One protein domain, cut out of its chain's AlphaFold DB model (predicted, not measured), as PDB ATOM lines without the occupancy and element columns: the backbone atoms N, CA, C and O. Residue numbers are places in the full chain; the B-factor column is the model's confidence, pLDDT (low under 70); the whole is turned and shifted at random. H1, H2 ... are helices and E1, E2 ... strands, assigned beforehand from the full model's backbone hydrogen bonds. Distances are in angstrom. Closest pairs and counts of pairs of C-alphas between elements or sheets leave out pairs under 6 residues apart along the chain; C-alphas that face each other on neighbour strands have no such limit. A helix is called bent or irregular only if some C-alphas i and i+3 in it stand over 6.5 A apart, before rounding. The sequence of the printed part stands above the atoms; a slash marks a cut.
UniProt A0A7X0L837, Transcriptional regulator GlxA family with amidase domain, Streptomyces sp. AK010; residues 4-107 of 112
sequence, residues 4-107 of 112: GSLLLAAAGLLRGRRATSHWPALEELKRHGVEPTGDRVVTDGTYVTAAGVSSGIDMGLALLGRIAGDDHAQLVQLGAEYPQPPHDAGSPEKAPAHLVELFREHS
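This is residues 4 to 107 of the 112 residues of the protein "Transcriptional regulator GlxA family with amidase domain" of Streptomyces sp. AK010 (UniProt A0A7X0L837). This is a flat, nearly closed ring of parts: the small strand hairpin E1 E2 lies between two helices side by side, H1 and H2, and the helical hairpin H3 H4, of which H3 packs on the strands. From H4 the unnamed residues 80 to 96 run back past an open gap to H5, whose residue 104 comes close to H2. The printed part has 104 residues with five named helices and two named strands, in the order H1 H2 E1 E2 H3 H4 H5; the sheet has the order E1 - E2, antiparallel, and the class is mostly helix. It is only just compact, close to loose, with a radius of gyration of the C-alphas of 15.3 A, and spans 40 by 36 by 17 A.

Begin at H1, residues 4 to 10, and go on to H2, residues 23 to 31: they touch, closest at the C-alphas of Leu 6 and Leu 29, 6.1 A apart. Their lines stand at a shallow tilt of 12 degrees, the same way. Before E1, residues 41 to 44, look for a short parallel pairing of residues 18 to 19 with 35 to 36. E1 and E2, residues 47 to 50, form an antiparallel hairpin at 164 degrees; find N 42 and O 49 at 2.9 A and N 47 and O 44 at 3.0 A, within hydrogen-bond range. The closest C-alphas of H1 and E2, Ser 5 and Thr 49, are 6.4 A apart. For H3, residues 55 to 68, look at Met 59, whose C-alpha is 5.8 A from that of Val 41 in E1, the closest pair of the two. H3 touches H4, residues 70 to 79, with residues 61 to 65 alone, closest at the C-alphas of Gly 65 and Ala 73, 5.1 A; this helical hairpin runs opposite ways at a steep tilt of 44 degrees. H5, residues 97 to 107, touches no helix; it is close to but not clearly touching H2, with the C-alphas of Pro 24 and Arg 104 the closest, 7.6 A apart. In H3, H4 and H5 every O i to N i+4 pair is within hydrogen-bond range, against 2 of 3 in H1 and 3 of 5 in H2.

Find C-alpha 4 at (158.422, 226.447, 138.295), where H1 begins; it is 10.2 A long. H2 is 14.4 A long and irregular, with C-alphas 24 and 27 at 7.2 A. E1 and E2 are each 10.1 A long. H3, the longest helix, starts at C-alpha 55, (162.966, 215.159, 141.028), and is 19.6 A long; H4 is 14.1 A. H5, 15.3 A, ends at C-alpha 107, (159.724, 220.855, 123.589).

The two C-alphas farthest apart, those of Asp 71 and Glu 105, are 42.9 A apart. The printed part has no cut. The links H1 to H2 and H4 to H5 are long, with 12 and 17 residues. The mean pLDDT of the printed part is 96.2, and no printed residue is under 70.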
ATOM      1  N   GLY A   4     158.945 225.594 137.222       95.88
ATOM      2  CA  GLY A   4     158.422 226.447 138.295       95.88
ATOM      3  C   GLY A   4     159.478 227.343 138.958       95.88
ATOM      4  O   GLY A   4     159.129 228.382 139.512       95.88
ATOM      5  N   SER A   5     160.771 227.000 138.880       97.69
ATOM      6  CA  SER A   5     161.841 227.899 139.340       97.69
ATOM      7  C   SER A   5     161.976 229.162 138.482       97.69
ATOM      8  O   SER A   5     162.434 230.176 139.003       97.69
ATOM      9  N   LEU A   6     161.504 229.162 137.229       97.44
ATOM     10  CA  LEU A   6     161.449 230.367 136.395       97.44
ATOM     11  C   LEU A   6     160.505 231.421 136.982       97.44
ATOM     12  O   LEU A   6     160.819 232.602 136.932       97.44
ATOM     13  N   LEU A   7     159.402 231.015 137.621       97.62
ATOM     14  CA  LEU A   7     158.497 231.952 138.299       97.62
ATOM     15  C   LEU A   7     159.191 232.646 139.479       97.62
ATOM     16  O   LEU A   7     159.086 233.860 139.643       97.62
ATOM     17  N   LEU A   8     159.948 231.886 140.275       98.00
ATOM     18  CA  LEU A   8     160.736 232.438 141.381       98.00
ATOM     19  C   LEU A   8     161.849 233.367 140.870       98.00
ATOM     20  O   LEU A   8     162.120 234.406 141.472       98.00
ATOM     21  N   ALA A   9     162.480 233.007 139.752       98.06
ATOM     22  CA  ALA A   9     163.513 233.810 139.112       98.06
ATOM     23  C   ALA A   9     162.950 235.116 138.522       98.06
ATOM     24  O   ALA A   9     163.514 236.186 138.755       98.06
ATOM     25  N   ALA A  10     161.800 235.055 137.848       97.62
ATOM     26  CA  ALA A  10     161.081 236.212 137.322       97.62
ATOM     27  C   ALA A  10     160.624 237.168 138.435       97.62
ATOM     28  O   ALA A  10     160.707 238.383 138.275       97.62
ATOM     29  N   ALA A  11     160.240 236.633 139.599       98.19
ATOM     30  CA  ALA A  11     159.954 237.419 140.800       98.19
ATOM     31  C   ALA A  11     161.214 238.025 141.464       98.19
ATOM     32  O   ALA A  11     161.107 238.739 142.459       98.19
ATOM     33  N   GLY A  12     162.415 237.739 140.949       97.81
ATOM     34  CA  GLY A  12     163.687 238.232 141.482       97.81
ATOM     35  C   GLY A  12     164.181 237.509 142.738       97.81
ATOM     36  O   GLY A  12     165.198 237.906 143.301       97.81
ATOM     37  N   LEU A  13     163.504 236.440 143.170       98.44
ATOM     38  CA  LEU A  13     163.799 235.734 144.423       98.44
ATOM     39  C   LEU A  13     165.065 234.867 144.344       98.44
ATOM     40  O   LEU A  13     165.702 234.603 145.366       98.44
ATOM     41  N   LEU A  14     165.444 234.448 143.131       98.56
ATOM     42  CA  LEU A  14     166.597 233.577 142.874       98.56
ATOM     43  C   LEU A  14     167.842 234.308 142.341       98.56
ATOM     44  O   LEU A  14     168.822 233.656 141.987       98.56
ATOM     45  N   ARG A  15     167.839 235.644 142.262       98.00
ATOM     46  CA  ARG A  15     168.981 236.395 141.713       98.00
ATOM     47  C   ARG A  15     170.247 236.166 142.549       98.00
ATOM     48  O   ARG A  15     170.225 236.372 143.760       98.00
ATOM     49  N   GLY A  16     171.337 235.776 141.890       98.06
ATOM     50  CA  GLY A  16     172.627 235.453 142.506       98.06
ATOM     51  C   GLY A  16     172.623 234.167 143.338       98.06
ATOM     52  O   GLY A  16     173.543 233.964 144.121       98.06
ATOM     53  N   ARG A  17     171.579 233.336 143.224       98.44
ATOM     54  CA  ARG A  17     171.452 232.074 143.961       98.44
ATOM     55  C   ARG A  17     171.693 230.883 143.063       98.44
ATOM     56  O   ARG A  17     171.389 230.929 141.869       98.44
ATOM     57  N   ARG A  18     172.119 229.781 143.669       98.56
ATOM     58  CA  ARG A  18     172.186 228.488 142.999       98.56
ATOM     59  C   ARG A  18     170.792 227.866 142.926       98.56
ATOM     60  O   ARG A  18     170.111 227.733 143.941       98.56
ATOM     61  N   ALA A  19     170.355 227.457 141.737       98.69
ATOM     62  CA  ALA A  19     169.062 226.792 141.560       98.69
ATOM     63  C   ALA A  19     169.051 225.834 140.362       98.69
ATOM     64  O   ALA A  19     169.907 225.894 139.486       98.69
ATOM     65  N   THR A  20     168.049 224.960 140.304       98.44
ATOM     66  CA  THR A  20     167.820 224.037 139.181       98.44
ATOM     67  C   THR A  20     166.427 224.238 138.568       98.44
ATOM     68  O   THR A  20     165.558 224.912 139.133       98.44
ATOM     69  N   SER A  21     166.214 223.681 137.379       97.81
ATOM     70  CA  SER A  21     164.954 223.697 136.626       97.81
ATOM     71  C   SER A  21     164.850 222.444 135.759       97.81
ATOM     72  O   SER A  21     165.713 221.567 135.786       97.81
ATOM     73  N   HIS A  22     163.807 222.353 134.939       96.31
ATOM     74  CA  HIS A  22     163.826 221.413 133.825       96.31
ATOM     75  C   HIS A  22     165.046 221.700 132.928       96.31
ATOM     76  O   HIS A  22     165.350 222.858 132.658       96.31
ATOM     77  N   TRP A  23     165.749 220.667 132.459       95.31
ATOM     78  CA  TRP A  23     167.047 220.816 131.780       95.31
ATOM     79  C   TRP A  23     167.062 221.759 130.551       95.31
ATOM     80  O   TRP A  23     168.035 222.496 130.402       95.31
ATOM     81  N   PRO A  24     166.010 221.863 129.710       94.62
ATOM     82  CA  PRO A  24     165.947 222.842 128.625       94.62
ATOM     83  C   PRO A  24     165.784 224.291 129.118       94.62
ATOM     84  O   PRO A  24     166.062 225.227 128.378       94.62
ATOM     85  N   ALA A  25     165.332 224.490 130.360       94.88
ATOM     86  CA  ALA A  25     165.059 225.798 130.954       94.88
ATOM     87  C   ALA A  25     166.243 226.378 131.747       94.88
ATOM     88  O   ALA A  25     166.138 227.483 132.280       94.88
ATOM     89  N   LEU A  26     167.372 225.666 131.854       96.12
ATOM     90  CA  LEU A  26     168.532 226.140 132.623       96.12
ATOM     91  C   LEU A  26     169.133 227.434 132.043       96.12
ATOM     92  O   LEU A  26     169.529 228.316 132.803       96.12
ATOM     93  N   GLU A  27     169.129 227.596 130.717       95.38
ATOM     94  CA  GLU A  27     169.579 228.842 130.080       95.38
ATOM     95  C   GLU A  27     168.625 230.018 130.337       95.38
ATOM     96  O   GLU A  27     169.073 231.157 130.436       95.38
ATOM     97  N   GLU A  28     167.320 229.769 130.499       95.62
ATOM     98  CA  GLU A  28     166.374 230.815 130.917       95.62
ATOM     99  C   GLU A  28     166.622 231.228 132.371       95.62
ATOM    100  O   GLU A  28     166.707 232.416 132.667       95.62
ATOM    101  N   LEU A  29     166.859 230.274 133.281       96.50
ATOM    102  CA  LEU A  29     167.262 230.607 134.655       96.50
ATOM    103  C   LEU A  29     168.479 231.540 134.676       96.50
ATOM    104  O   LEU A  29     168.487 232.541 135.396       96.50
ATOM    105  N   LYS A  30     169.488 231.248 133.849       97.75
ATOM    106  CA  LYS A  30     170.690 232.077 133.735       97.75
ATOM    107  C   LYS A  30     170.373 233.513 133.310       97.75
ATOM    108  O   LYS A  30     170.957 234.448 133.858       97.75
ATOM    109  N   ARG A  31     169.422 233.715 132.389       97.62
ATOM    110  CA  ARG A  31     168.978 235.056 131.952       97.62
ATOM    111  C   ARG A  31     168.363 235.883 133.081       97.62
ATOM    112  O   ARG A  31     168.481 237.105 133.068       97.62
ATOM    113  N   HIS A  32     167.796 235.242 134.100       97.81
ATOM    114  CA  HIS A  32     167.302 235.912 135.307       97.81
ATOM    115  C   HIS A  32     168.396 236.232 136.348       97.81
ATOM    116  O   HIS A  32     168.091 236.749 137.428       97.81
ATOM    117  N   GLY A  33     169.671 235.966 136.041       97.69
ATOM    118  CA  GLY A  33     170.793 236.181 136.956       97.69
ATOM    119  C   GLY A  33     170.890 235.119 138.050       97.69
ATOM    120  O   GLY A  33     171.395 235.408 139.130       97.69
ATOM    121  N   VAL A  34     170.357 233.924 137.798       98.62
ATOM    122  CA  VAL A  34     170.483 232.743 138.664       98.62
ATOM    123  C   VAL A  34     171.754 231.978 138.277       98.62
ATOM    124  O   VAL A  34     172.183 232.041 137.125       98.62
ATOM    125  N   GLU A  35     172.344 231.233 139.210       98.50
ATOM    126  CA  GLU A  35     173.421 230.272 138.950       98.50
ATOM    127  C   GLU A  35     172.812 228.871 138.718       98.50
ATOM    128  O   GLU A  35     172.531 228.149 139.683       98.50
ATOM    129  N   PRO A  36     172.519 228.469 137.462       98.12
ATOM    130  CA  PRO A  36     171.862 227.196 137.188       98.12
ATOM    131  C   PRO A  36     172.792 226.001 137.426       98.12
ATOM    132  O   PRO A  36     173.997 226.061 137.183       98.12
ATOM    133  N   THR A  37     172.220 224.868 137.829       97.81
ATOM    134  CA  THR A  37     172.927 223.587 137.966       97.81
ATOM    135  C   THR A  37     172.047 222.425 137.496       97.81
ATOM    136  O   THR A  37     170.823 222.511 137.566       97.81
ATOM    137  N   GLY A  38     172.671 221.347 137.005       95.88
ATOM    138  CA  GLY A  38     171.990 220.115 136.585       95.88
ATOM    139  C   GLY A  38     171.573 219.194 137.738       95.88
ATOM    140  O   GLY A  38     170.969 218.149 137.497       95.88
ATOM    141  N   ASP A  39     171.875 219.560 138.986       97.44
ATOM    142  CA  ASP A  39     171.498 218.782 140.165       97.44
ATOM    143  C   ASP A  39     169.977 218.590 140.247       97.44
ATOM    144  O   ASP A  39     169.190 219.498 139.958       97.44
ATOM    145  N   ARG A  40     169.554 217.402 140.695       96.62
ATOM    146  CA  ARG A  40     168.131 217.049 140.815       96.62
ATOM    147  C   ARG A  40     167.403 217.904 141.847       96.62
ATOM    148  O   ARG A  40     166.264 218.291 141.604       96.62
ATOM    149  N   VAL A  41     168.052 218.201 142.973       98.25
ATOM    150  CA  VAL A  41     167.513 219.033 144.055       98.25
ATOM    151  C   VAL A  41     168.603 219.979 144.533       98.25
ATOM    152  O   VAL A  41     169.712 219.550 144.843       98.25
ATOM    153  N   VAL A  42     168.279 221.264 144.626       98.44
ATOM    154  CA  VAL A  42     169.187 222.310 145.102       98.44
ATOM    155  C   VAL A  42     168.545 223.006 146.283       98.44
ATOM    156  O   VAL A  42     167.391 223.424 146.213       98.44
ATOM    157  N   THR A  43     169.304 223.147 147.366       98.25
ATOM    158  CA  THR A  43     168.957 224.011 148.496       98.25
ATOM    159  C   THR A  43     169.934 225.172 148.550       98.25
ATOM    160  O   THR A  43     171.136 224.946 148.653       98.25
ATOM    161  N   ASP A  44     169.403 226.390 148.536       98.00
ATOM    162  CA  ASP A  44     170.144 227.633 148.739       98.00
ATOM    163  C   ASP A  44     169.358 228.497 149.738       98.00
ATOM    164  O   ASP A  44     168.314 229.080 149.422       98.00
ATOM    165  N   GLY A  45     169.818 228.505 150.992       95.81
ATOM    166  CA  GLY A  45     169.111 229.146 152.098       95.81
ATOM    167  C   GLY A  45     167.697 228.587 152.274       95.81
ATOM    168  O   GLY A  45     167.510 227.394 152.507       95.81
ATOM    169  N   THR A  46     166.694 229.458 152.165       95.50
ATOM    170  CA  THR A  46     165.269 229.108 152.292       95.50
ATOM    171  C   THR A  46     164.658 228.560 151.005       95.50
ATOM    172  O   THR A  46     163.512 228.115 151.016       95.50
ATOM    173  N   TYR A  47     165.379 228.623 149.884       97.88
ATOM    174  CA  TYR A  47     164.868 228.190 148.591       97.88
ATOM    175  C   TYR A  47     165.286 226.754 148.316       97.88
ATOM    176  O   TYR A  47     166.466 226.404 148.367       97.88
ATOM    177  N   VAL A  48     164.300 225.931 147.970       98.38
ATOM    178  CA  VAL A  48     164.528 224.582 147.460       98.38
ATOM    179  C   VAL A  48     163.939 224.500 146.060       98.38
ATOM    180  O   VAL A  48     162.756 224.764 145.846       98.38
ATOM    181  N   THR A  49     164.786 224.174 145.089       98.56
ATOM    182  CA  THR A  49     164.383 223.958 143.698       98.56
ATOM    183  C   THR A  49     164.699 222.529 143.291       98.56
ATOM    184  O   THR A  49     165.601 221.897 143.836       98.56
ATOM    185  N   ALA A  50     163.925 222.011 142.345       98.50
ATOM    186  CA  ALA A  50     164.074 220.658 141.836       98.50
ATOM    187  C   ALA A  50     163.984 220.686 140.318       98.50
ATOM    188  O   ALA A  50     163.222 221.501 139.778       98.50
ATOM    189  N   ALA A  51     164.771 219.822 139.685       97.50
ATOM    190  CA  ALA A  51     164.921 219.698 138.248       97.50
ATOM    191  C   ALA A  51     163.635 219.164 137.579       97.50
ATOM    192  O   ALA A  51     162.516 219.536 137.936       97.50
ATOM    193  N   GLY A  52     163.751 218.287 136.580       93.81
ATOM    194  CA  GLY A  52     162.587 217.737 135.882       93.81
ATOM    195  C   GLY A  52     161.638 216.930 136.771       93.81
ATOM    196  O   GLY A  52     162.060 216.366 137.773       93.81
ATOM    197  N   VAL A  53     160.365 216.888 136.368       93.88
ATOM    198  CA  VAL A  53     159.181 216.287 137.022       93.88
ATOM    199  C   VAL A  53     159.474 215.331 138.191       93.88
ATOM    200  O   VAL A  53     159.124 215.640 139.326       93.88
ATOM    201  N   SER A  54     160.147 214.200 137.951       94.75
ATOM    202  CA  SER A  54     160.369 213.170 138.981       94.75
ATOM    203  C   SER A  54     161.247 213.619 140.152       94.75
ATOM    204  O   SER A  54     161.074 213.131 141.262       94.75
ATOM    205  N   SER A  55     162.142 214.588 139.950       96.50
ATOM    206  CA  SER A  55     162.966 215.159 141.028       96.50
ATOM    207  C   SER A  55     162.153 215.872 142.114       96.50
ATOM    208  O   SER A  55     162.661 216.108 143.207       96.50
ATOM    209  N   GLY A  56     160.878 216.185 141.853       96.56
ATOM    210  CA  GLY A  56     159.960 216.663 142.883       96.56
ATOM    211  C   GLY A  56     159.753 215.660 144.017       96.56
ATOM    212  O   GLY A  56     159.580 216.081 145.158       96.56
ATOM    213  N   ILE A  57     159.826 214.356 143.727       96.50
ATOM    214  CA  ILE A  57     159.708 213.308 144.748       96.50
ATOM    215  C   ILE A  57     160.953 213.318 145.640       96.50
ATOM    216  O   ILE A  57     160.826 213.376 146.860       96.50
ATOM    217  N   ASP A  58     162.147 213.388 145.040       96.75
ATOM    218  CA  ASP A  58     163.411 213.516 145.781       96.75
ATOM    219  C   ASP A  58     163.410 214.767 146.671       96.75
ATOM    220  O   ASP A  58     163.806 214.721 147.834       96.75
ATOM    221  N   MET A  59     162.920 215.894 146.138       97.88
ATOM    222  CA  MET A  59     162.775 217.141 146.887       97.88
ATOM    223  C   MET A  59     161.798 216.989 148.054       97.88
ATOM    224  O   MET A  59     162.079 217.482 149.144       97.88
ATOM    225  N   GLY A  60     160.668 216.313 147.841       98.00
ATOM    226  CA  GLY A  60     159.681 216.035 148.882       98.00
ATOM    227  C   GLY A  60     160.268 215.207 150.022       98.00
ATOM    228  O   GLY A  60     160.141 215.598 151.179       98.00
ATOM    229  N   LEU A  61     160.978 214.122 149.705       97.75
ATOM    230  CA  LEU A  61     161.650 213.282 150.703       97.75
ATOM    231  C   LEU A  61     162.740 214.053 151.461       97.75
ATOM    232  O   LEU A  61     162.804 213.984 152.687       97.75
ATOM    233  N   ALA A  62     163.547 214.855 150.761       96.81
ATOM    234  CA  ALA A  62     164.565 215.694 151.394       96.81
ATOM    235  C   ALA A  62     163.955 216.748 152.338       96.81
ATOM    236  O   ALA A  62     164.496 217.015 153.412       96.81
ATOM    237  N   LEU A  63     162.825 217.353 151.957       98.06
ATOM    238  CA  LEU A  63     162.097 218.298 152.806       98.06
ATOM    239  C   LEU A  63     161.455 217.602 154.011       98.06
ATOM    240  O   LEU A  63     161.527 218.141 155.111       98.06
ATOM    241  N   LEU A  64     160.885 216.406 153.831       98.25
ATOM    242  CA  LEU A  64     160.354 215.602 154.934       98.25
ATOM    243  C   LEU A  64     161.437 215.298 155.970       98.25
ATOM    244  O   LEU A  64     161.192 215.520 157.152       98.25
ATOM    245  N   GLY A  65     162.638 214.897 155.544       97.88
ATOM    246  CA  GLY A  65     163.754 214.640 156.463       97.88
ATOM    247  C   GLY A  65     164.117 215.877 157.289       97.88
ATOM    248  O   GLY A  65     164.299 215.805 158.501       97.88
ATOM    249  N   ARG A  66     164.108 217.060 156.662       96.25
ATOM    250  CA  ARG A  66     164.389 218.335 157.344       96.25
ATOM    251  C   ARG A  66     163.290 218.790 158.302       96.25
ATOM    252  O   ARG A  66     163.599 219.462 159.280       96.25
ATOM    253  N   ILE A  67     162.028 218.504 157.987       97.81
ATOM    254  CA  ILE A  67     160.865 219.003 158.739       97.81
ATOM    255  C   ILE A  67     160.462 218.029 159.851       97.81
ATOM    256  O   ILE A  67     160.141 218.461 160.955       97.81
ATOM    257  N   ALA A  68     160.456 216.731 159.554       98.19
ATOM    258  CA  ALA A  68     159.896 215.677 160.396       98.19
ATOM    259  C   ALA A  68     160.926 214.613 160.825       98.19
ATOM    260  O   ALA A  68     160.575 213.706 161.577       98.19
ATOM    261  N   GLY A  69     162.183 214.728 160.384       98.44
ATOM    262  CA  GLY A  69     163.250 213.772 160.676       98.44
ATOM    263  C   GLY A  69     163.337 212.623 159.670       98.44
ATOM    264  O   GLY A  69     162.391 212.325 158.932       98.44
ATOM    265  N   ASP A  70     164.499 211.971 159.650       98.25
ATOM    266  CA  ASP A  70     164.842 210.962 158.642       98.25
ATOM    267  C   ASP A  70     163.941 209.722 158.707       98.25
ATOM    268  O   ASP A  70     163.512 209.242 157.661       98.25
ATOM    269  N   ASP A  71     163.561 209.254 159.901       98.56
ATOM    270  CA  ASP A  71     162.670 208.094 160.063       98.56
ATOM    271  C   ASP A  71     161.310 208.315 159.382       98.56
ATOM    272  O   ASP A  71     160.762 207.410 158.752       98.56
ATOM    273  N   HIS A  72     160.763 209.533 159.460       98.44
ATOM    274  CA  HIS A  72     159.492 209.854 158.813       98.44
ATOM    275  C   HIS A  72     159.640 209.927 157.290       98.44
ATOM    276  O   HIS A  72     158.787 209.422 156.559       98.44
ATOM    277  N   ALA A  73     160.740 210.503 156.800       98.50
ATOM    278  CA  ALA A  73     161.045 210.511 155.372       98.50
ATOM    279  C   ALA A  73     161.220 209.087 154.822       98.50
ATOM    280  O   ALA A  73     160.660 208.770 153.774       98.50
ATOM    281  N   GLN A  74     161.924 208.215 155.549       98.25
ATOM    282  CA  GLN A  74     162.116 206.808 155.193       98.25
ATOM    283  C   GLN A  74     160.806 206.016 155.237       98.25
ATOM    284  O   GLN A  74     160.554 205.212 154.342       98.25
ATOM    285  N   LEU A  75     159.938 206.269 156.221       98.50
ATOM    286  CA  LEU A  75     158.610 205.657 156.287       98.50
ATOM    287  C   LEU A  75     157.755 206.040 155.071       98.50
ATOM    288  O   LEU A  75     157.130 205.173 154.462       98.50
ATOM    289  N   VAL A  76     157.747 207.322 154.695       98.31
ATOM    290  CA  VAL A  76     157.034 207.794 153.499       98.31
ATOM    291  C   VAL A  76     157.651 207.208 152.230       98.31
ATOM    292  O   VAL A  76     156.918 206.761 151.352       98.31
ATOM    293  N   GLN A  77     158.982 207.154 152.139       98.12
ATOM    294  CA  GLN A  77     159.686 206.537 151.014       98.12
ATOM    295  C   GLN A  77     159.323 205.054 150.857       98.12
ATOM    296  O   GLN A  77     159.055 204.613 149.739       98.12
ATOM    297  N   LEU A  78     159.291 204.308 151.966       97.50
ATOM    298  CA  LEU A  78     158.895 202.902 152.004       97.50
ATOM    299  C   LEU A  78     157.438 202.731 151.566       97.50
ATOM    300  O   LEU A  78     157.162 201.907 150.702       97.50
ATOM    301  N   GLY A  79     156.518 203.528 152.117       97.62
ATOM    302  CA  GLY A  79     155.095 203.462 151.768       97.62
ATOM    303  C   GLY A  79     154.792 203.864 150.321       97.62
ATOM    304  O   GLY A  79     153.819 203.387 149.747       97.62
ATOM    305  N   ALA A  80     155.623 204.721 149.725       96.50
ATOM    306  CA  ALA A  80     155.531 205.097 148.317       96.50
ATOM    307  C   ALA A  80     156.208 204.090 147.370       96.50
ATOM    308  O   ALA A  80     156.125 204.276 146.157       96.50
ATOM    309  N   GLU A  81     156.918 203.090 147.909       96.31
ATOM    310  CA  GLU A  81     157.755 202.149 147.155       96.31
ATOM    311  C   GLU A  81     158.650 202.865 146.128       96.31
ATOM    312  O   GLU A  81     158.793 202.429 144.984       96.31
ATOM    313  N   TYR A  82     159.216 204.018 146.511       95.62
ATOM    314  CA  TYR A  82     159.863 204.917 145.555       95.62
ATOM    315  C   TYR A  82     161.098 204.245 144.893       95.62
ATOM    316  O   TYR A  82     162.077 203.978 145.601       95.62
ATOM    317  N   PRO A  83     161.066 203.941 143.570       85.44
ATOM    318  CA  PRO A  83     161.840 202.832 142.986       85.44
ATOM    319  C   PRO A  83     163.068 203.242 142.139       85.44
ATOM    320  O   PRO A  83     163.404 204.419 142.000       85.44
ATOM    321  N   GLN A  84     163.705 202.244 141.500       84.06
ATOM    322  CA  GLN A  84     164.706 202.398 140.431       84.06
ATOM    323  C   GLN A  84     164.061 202.306 139.027       84.06
ATOM    324  O   GLN A  84     163.370 201.325 138.745       84.06
ATOM    325  N   PRO A  85     164.281 203.278 138.120       89.81
ATOM    326  CA  PRO A  85     163.749 203.226 136.754       89.81
ATOM    327  C   PRO A  85     164.330 202.069 135.909       89.81
ATOM    328  O   PRO A  85     165.516 201.770 136.035       89.81
ATOM    329  N   PRO A  86     163.558 201.472 134.975       93.25
ATOM    330  CA  PRO A  86     164.020 200.366 134.117       93.25
ATOM    331  C   PRO A  86     164.972 200.791 132.984       93.25
ATOM    332  O   PRO A  86     165.575 199.943 132.327       93.25
ATOM    333  N   HIS A  87     165.101 202.094 132.727       94.94
ATOM    334  CA  HIS A  87     165.970 202.661 131.696       94.94
ATOM    335  C   HIS A  87     166.820 203.791 132.280       94.94
ATOM    336  O   HIS A  87     166.309 204.622 133.033       94.94
ATOM    337  N   ASP A  88     168.083 203.891 131.863       94.81
ATOM    338  CA  ASP A  88     169.001 204.956 132.293       94.81
ATOM    339  C   ASP A  88     168.966 206.171 131.343       94.81
ATOM    340  O   ASP A  88     169.986 206.642 130.860       94.81
ATOM    341  N   ALA A  89     167.765 206.674 131.035       95.81
ATOM    342  CA  ALA A  89     167.544 207.821 130.137       95.81
ATOM    343  C   ALA A  89     166.915 209.031 130.860       95.81
ATOM    344  O   ALA A  89     166.259 209.873 130.250       95.81
ATOM    345  N   GLY A  90     167.076 209.106 132.185       93.06
ATOM    346  CA  GLY A  90     166.436 210.118 133.035       93.06
ATOM    347  C   GLY A  90     167.071 211.515 133.003       93.06
ATOM    348  O   GLY A  90     166.578 212.406 133.695       93.06
ATOM    349  N   SER A  91     168.161 211.714 132.259       93.75
ATOM    350  CA  SER A  91     168.845 213.005 132.112       93.75
ATOM    351  C   SER A  91     169.532 213.113 130.740       93.75
ATOM    352  O   SER A  91     169.843 212.079 130.136       93.75
ATOM    353  N   PRO A  92     169.775 214.333 130.225       94.19
ATOM    354  CA  PRO A  92     170.400 214.518 128.915       94.19
ATOM    355  C   PRO A  92     171.852 214.021 128.853       94.19
ATOM    356  O   PRO A  92     172.338 213.739 127.765       94.19
ATOM    357  N   GLU A  93     172.539 213.878 129.991       94.38
ATOM    358  CA  GLU A  93     173.898 213.321 130.062       94.38
ATOM    359  C   GLU A  93     173.922 211.796 129.902       94.38
ATOM    360  O   GLU A  93     174.962 211.231 129.568       94.38
ATOM    361  N   LYS A  94     172.794 211.127 130.166       94.81
ATOM    362  CA  LYS A  94     172.688 209.663 130.149       94.81
ATOM    363  C   LYS A  94     171.901 209.123 128.958       94.81
ATOM    364  O   LYS A  94     172.176 208.029 128.472       94.81
ATOM    365  N   ALA A  95     170.907 209.875 128.492       97.12
ATOM    366  CA  ALA A  95     170.067 209.462 127.381       97.12
ATOM    367  C   ALA A  95     170.853 209.425 126.049       97.12
ATOM    368  O   ALA A  95     171.717 210.273 125.818       97.12
ATOM    369  N   PRO A  96     170.528 208.496 125.128       98.06
ATOM    370  CA  PRO A  96     171.044 208.526 123.762       98.06
ATOM    371  C   PRO A  96     170.839 209.893 123.095       98.06
ATOM    372  O   PRO A  96     169.738 210.441 123.138       98.06
ATOM    373  N   ALA A  97     171.871 210.409 122.419       96.88
ATOM    374  CA  ALA A  97     171.866 211.761 121.844       96.88
ATOM    375  C   ALA A  97     170.650 212.041 120.938       96.88
ATOM    376  O   ALA A  97     170.002 213.074 121.089       96.88
ATOM    377  N   HIS A  98     170.274 211.080 120.086       97.25
ATOM    378  CA  HIS A  98     169.119 211.218 119.193       97.25
ATOM    379  C   HIS A  98     167.786 211.406 119.943       97.25
ATOM    380  O   HIS A  98     166.892 212.076 119.440       97.25
ATOM    381  N   LEU A  99     167.640 210.855 121.157       96.69
ATOM    382  CA  LEU A  99     166.443 211.064 121.980       96.69
ATOM    383  C   LEU A  99     166.446 212.442 122.640       96.69
ATOM    384  O   LEU A  99     165.389 213.047 122.797       96.69
ATOM    385  N   VAL A 100     167.623 212.954 123.010       95.88
ATOM    386  CA  VAL A 100     167.764 214.317 123.539       95.88
ATOM    387  C   VAL A 100     167.422 215.342 122.455       95.88
ATOM    388  O   VAL A 100     166.708 216.304 122.728       95.88
ATOM    389  N   GLU A 101     167.903 215.130 121.229       94.62
ATOM    390  CA  GLU A 101     167.578 215.954 120.058       94.62
ATOM    391  C   GLU A 101     166.083 215.908 119.743       94.62
ATOM    392  O   GLU A 101     165.435 216.956 119.735       94.62
ATOM    393  N   LEU A 102     165.515 214.701 119.631       94.62
ATOM    394  CA  LEU A 102     164.080 214.506 119.426       94.62
ATOM    395  C   LEU A 102     163.256 215.230 120.499       94.62
ATOM    396  O   LEU A 102     162.275 215.902 120.185       94.62
ATOM    397  N   PHE A 103     163.656 215.134 121.770       93.44
ATOM    398  CA  PHE A 103     162.968 215.838 122.847       93.44
ATOM    399  C   PHE A 103     163.022 217.357 122.646       93.44
ATOM    400  O   PHE A 103     161.989 218.014 122.768       93.44
ATOM    401  N   ARG A 104     164.188 217.931 122.311       90.50
ATOM    402  CA  ARG A 104     164.330 219.382 122.075       90.50
ATOM    403  C   ARG A 104     163.422 219.874 120.951       90.50
ATOM    404  O   ARG A 104     162.770 220.898 121.136       90.50
ATOM    405  N   GLU A 105     163.336 219.140 119.844       89.94
ATOM    406  CA  GLU A 105     162.473 219.483 118.702       89.94
ATOM    407  C   GLU A 105     160.991 219.584 119.094       89.94
ATOM    408  O   GLU A 105     160.276 220.466 118.621       89.94
ATOM    409  N   HIS A 106     160.538 218.731 120.015       86.00
ATOM    410  CA  HIS A 106     159.138 218.665 120.448       86.00
ATOM    411  C   HIS A 106     158.835 219.516 121.697       86.00
ATOM    412  O   HIS A 106     157.682 219.629 122.110       86.00
ATOM    413  N   SER A 107     159.847 220.141 122.306       77.44
ATOM    414  CA  SER A 107     159.724 220.855 123.589       77.44
ATOM    415  C   SER A 107     159.348 222.329 123.475       77.44
ATOM    416  O   SER A 107     159.295 223.014 124.497       77.44
TER     417      SER A 107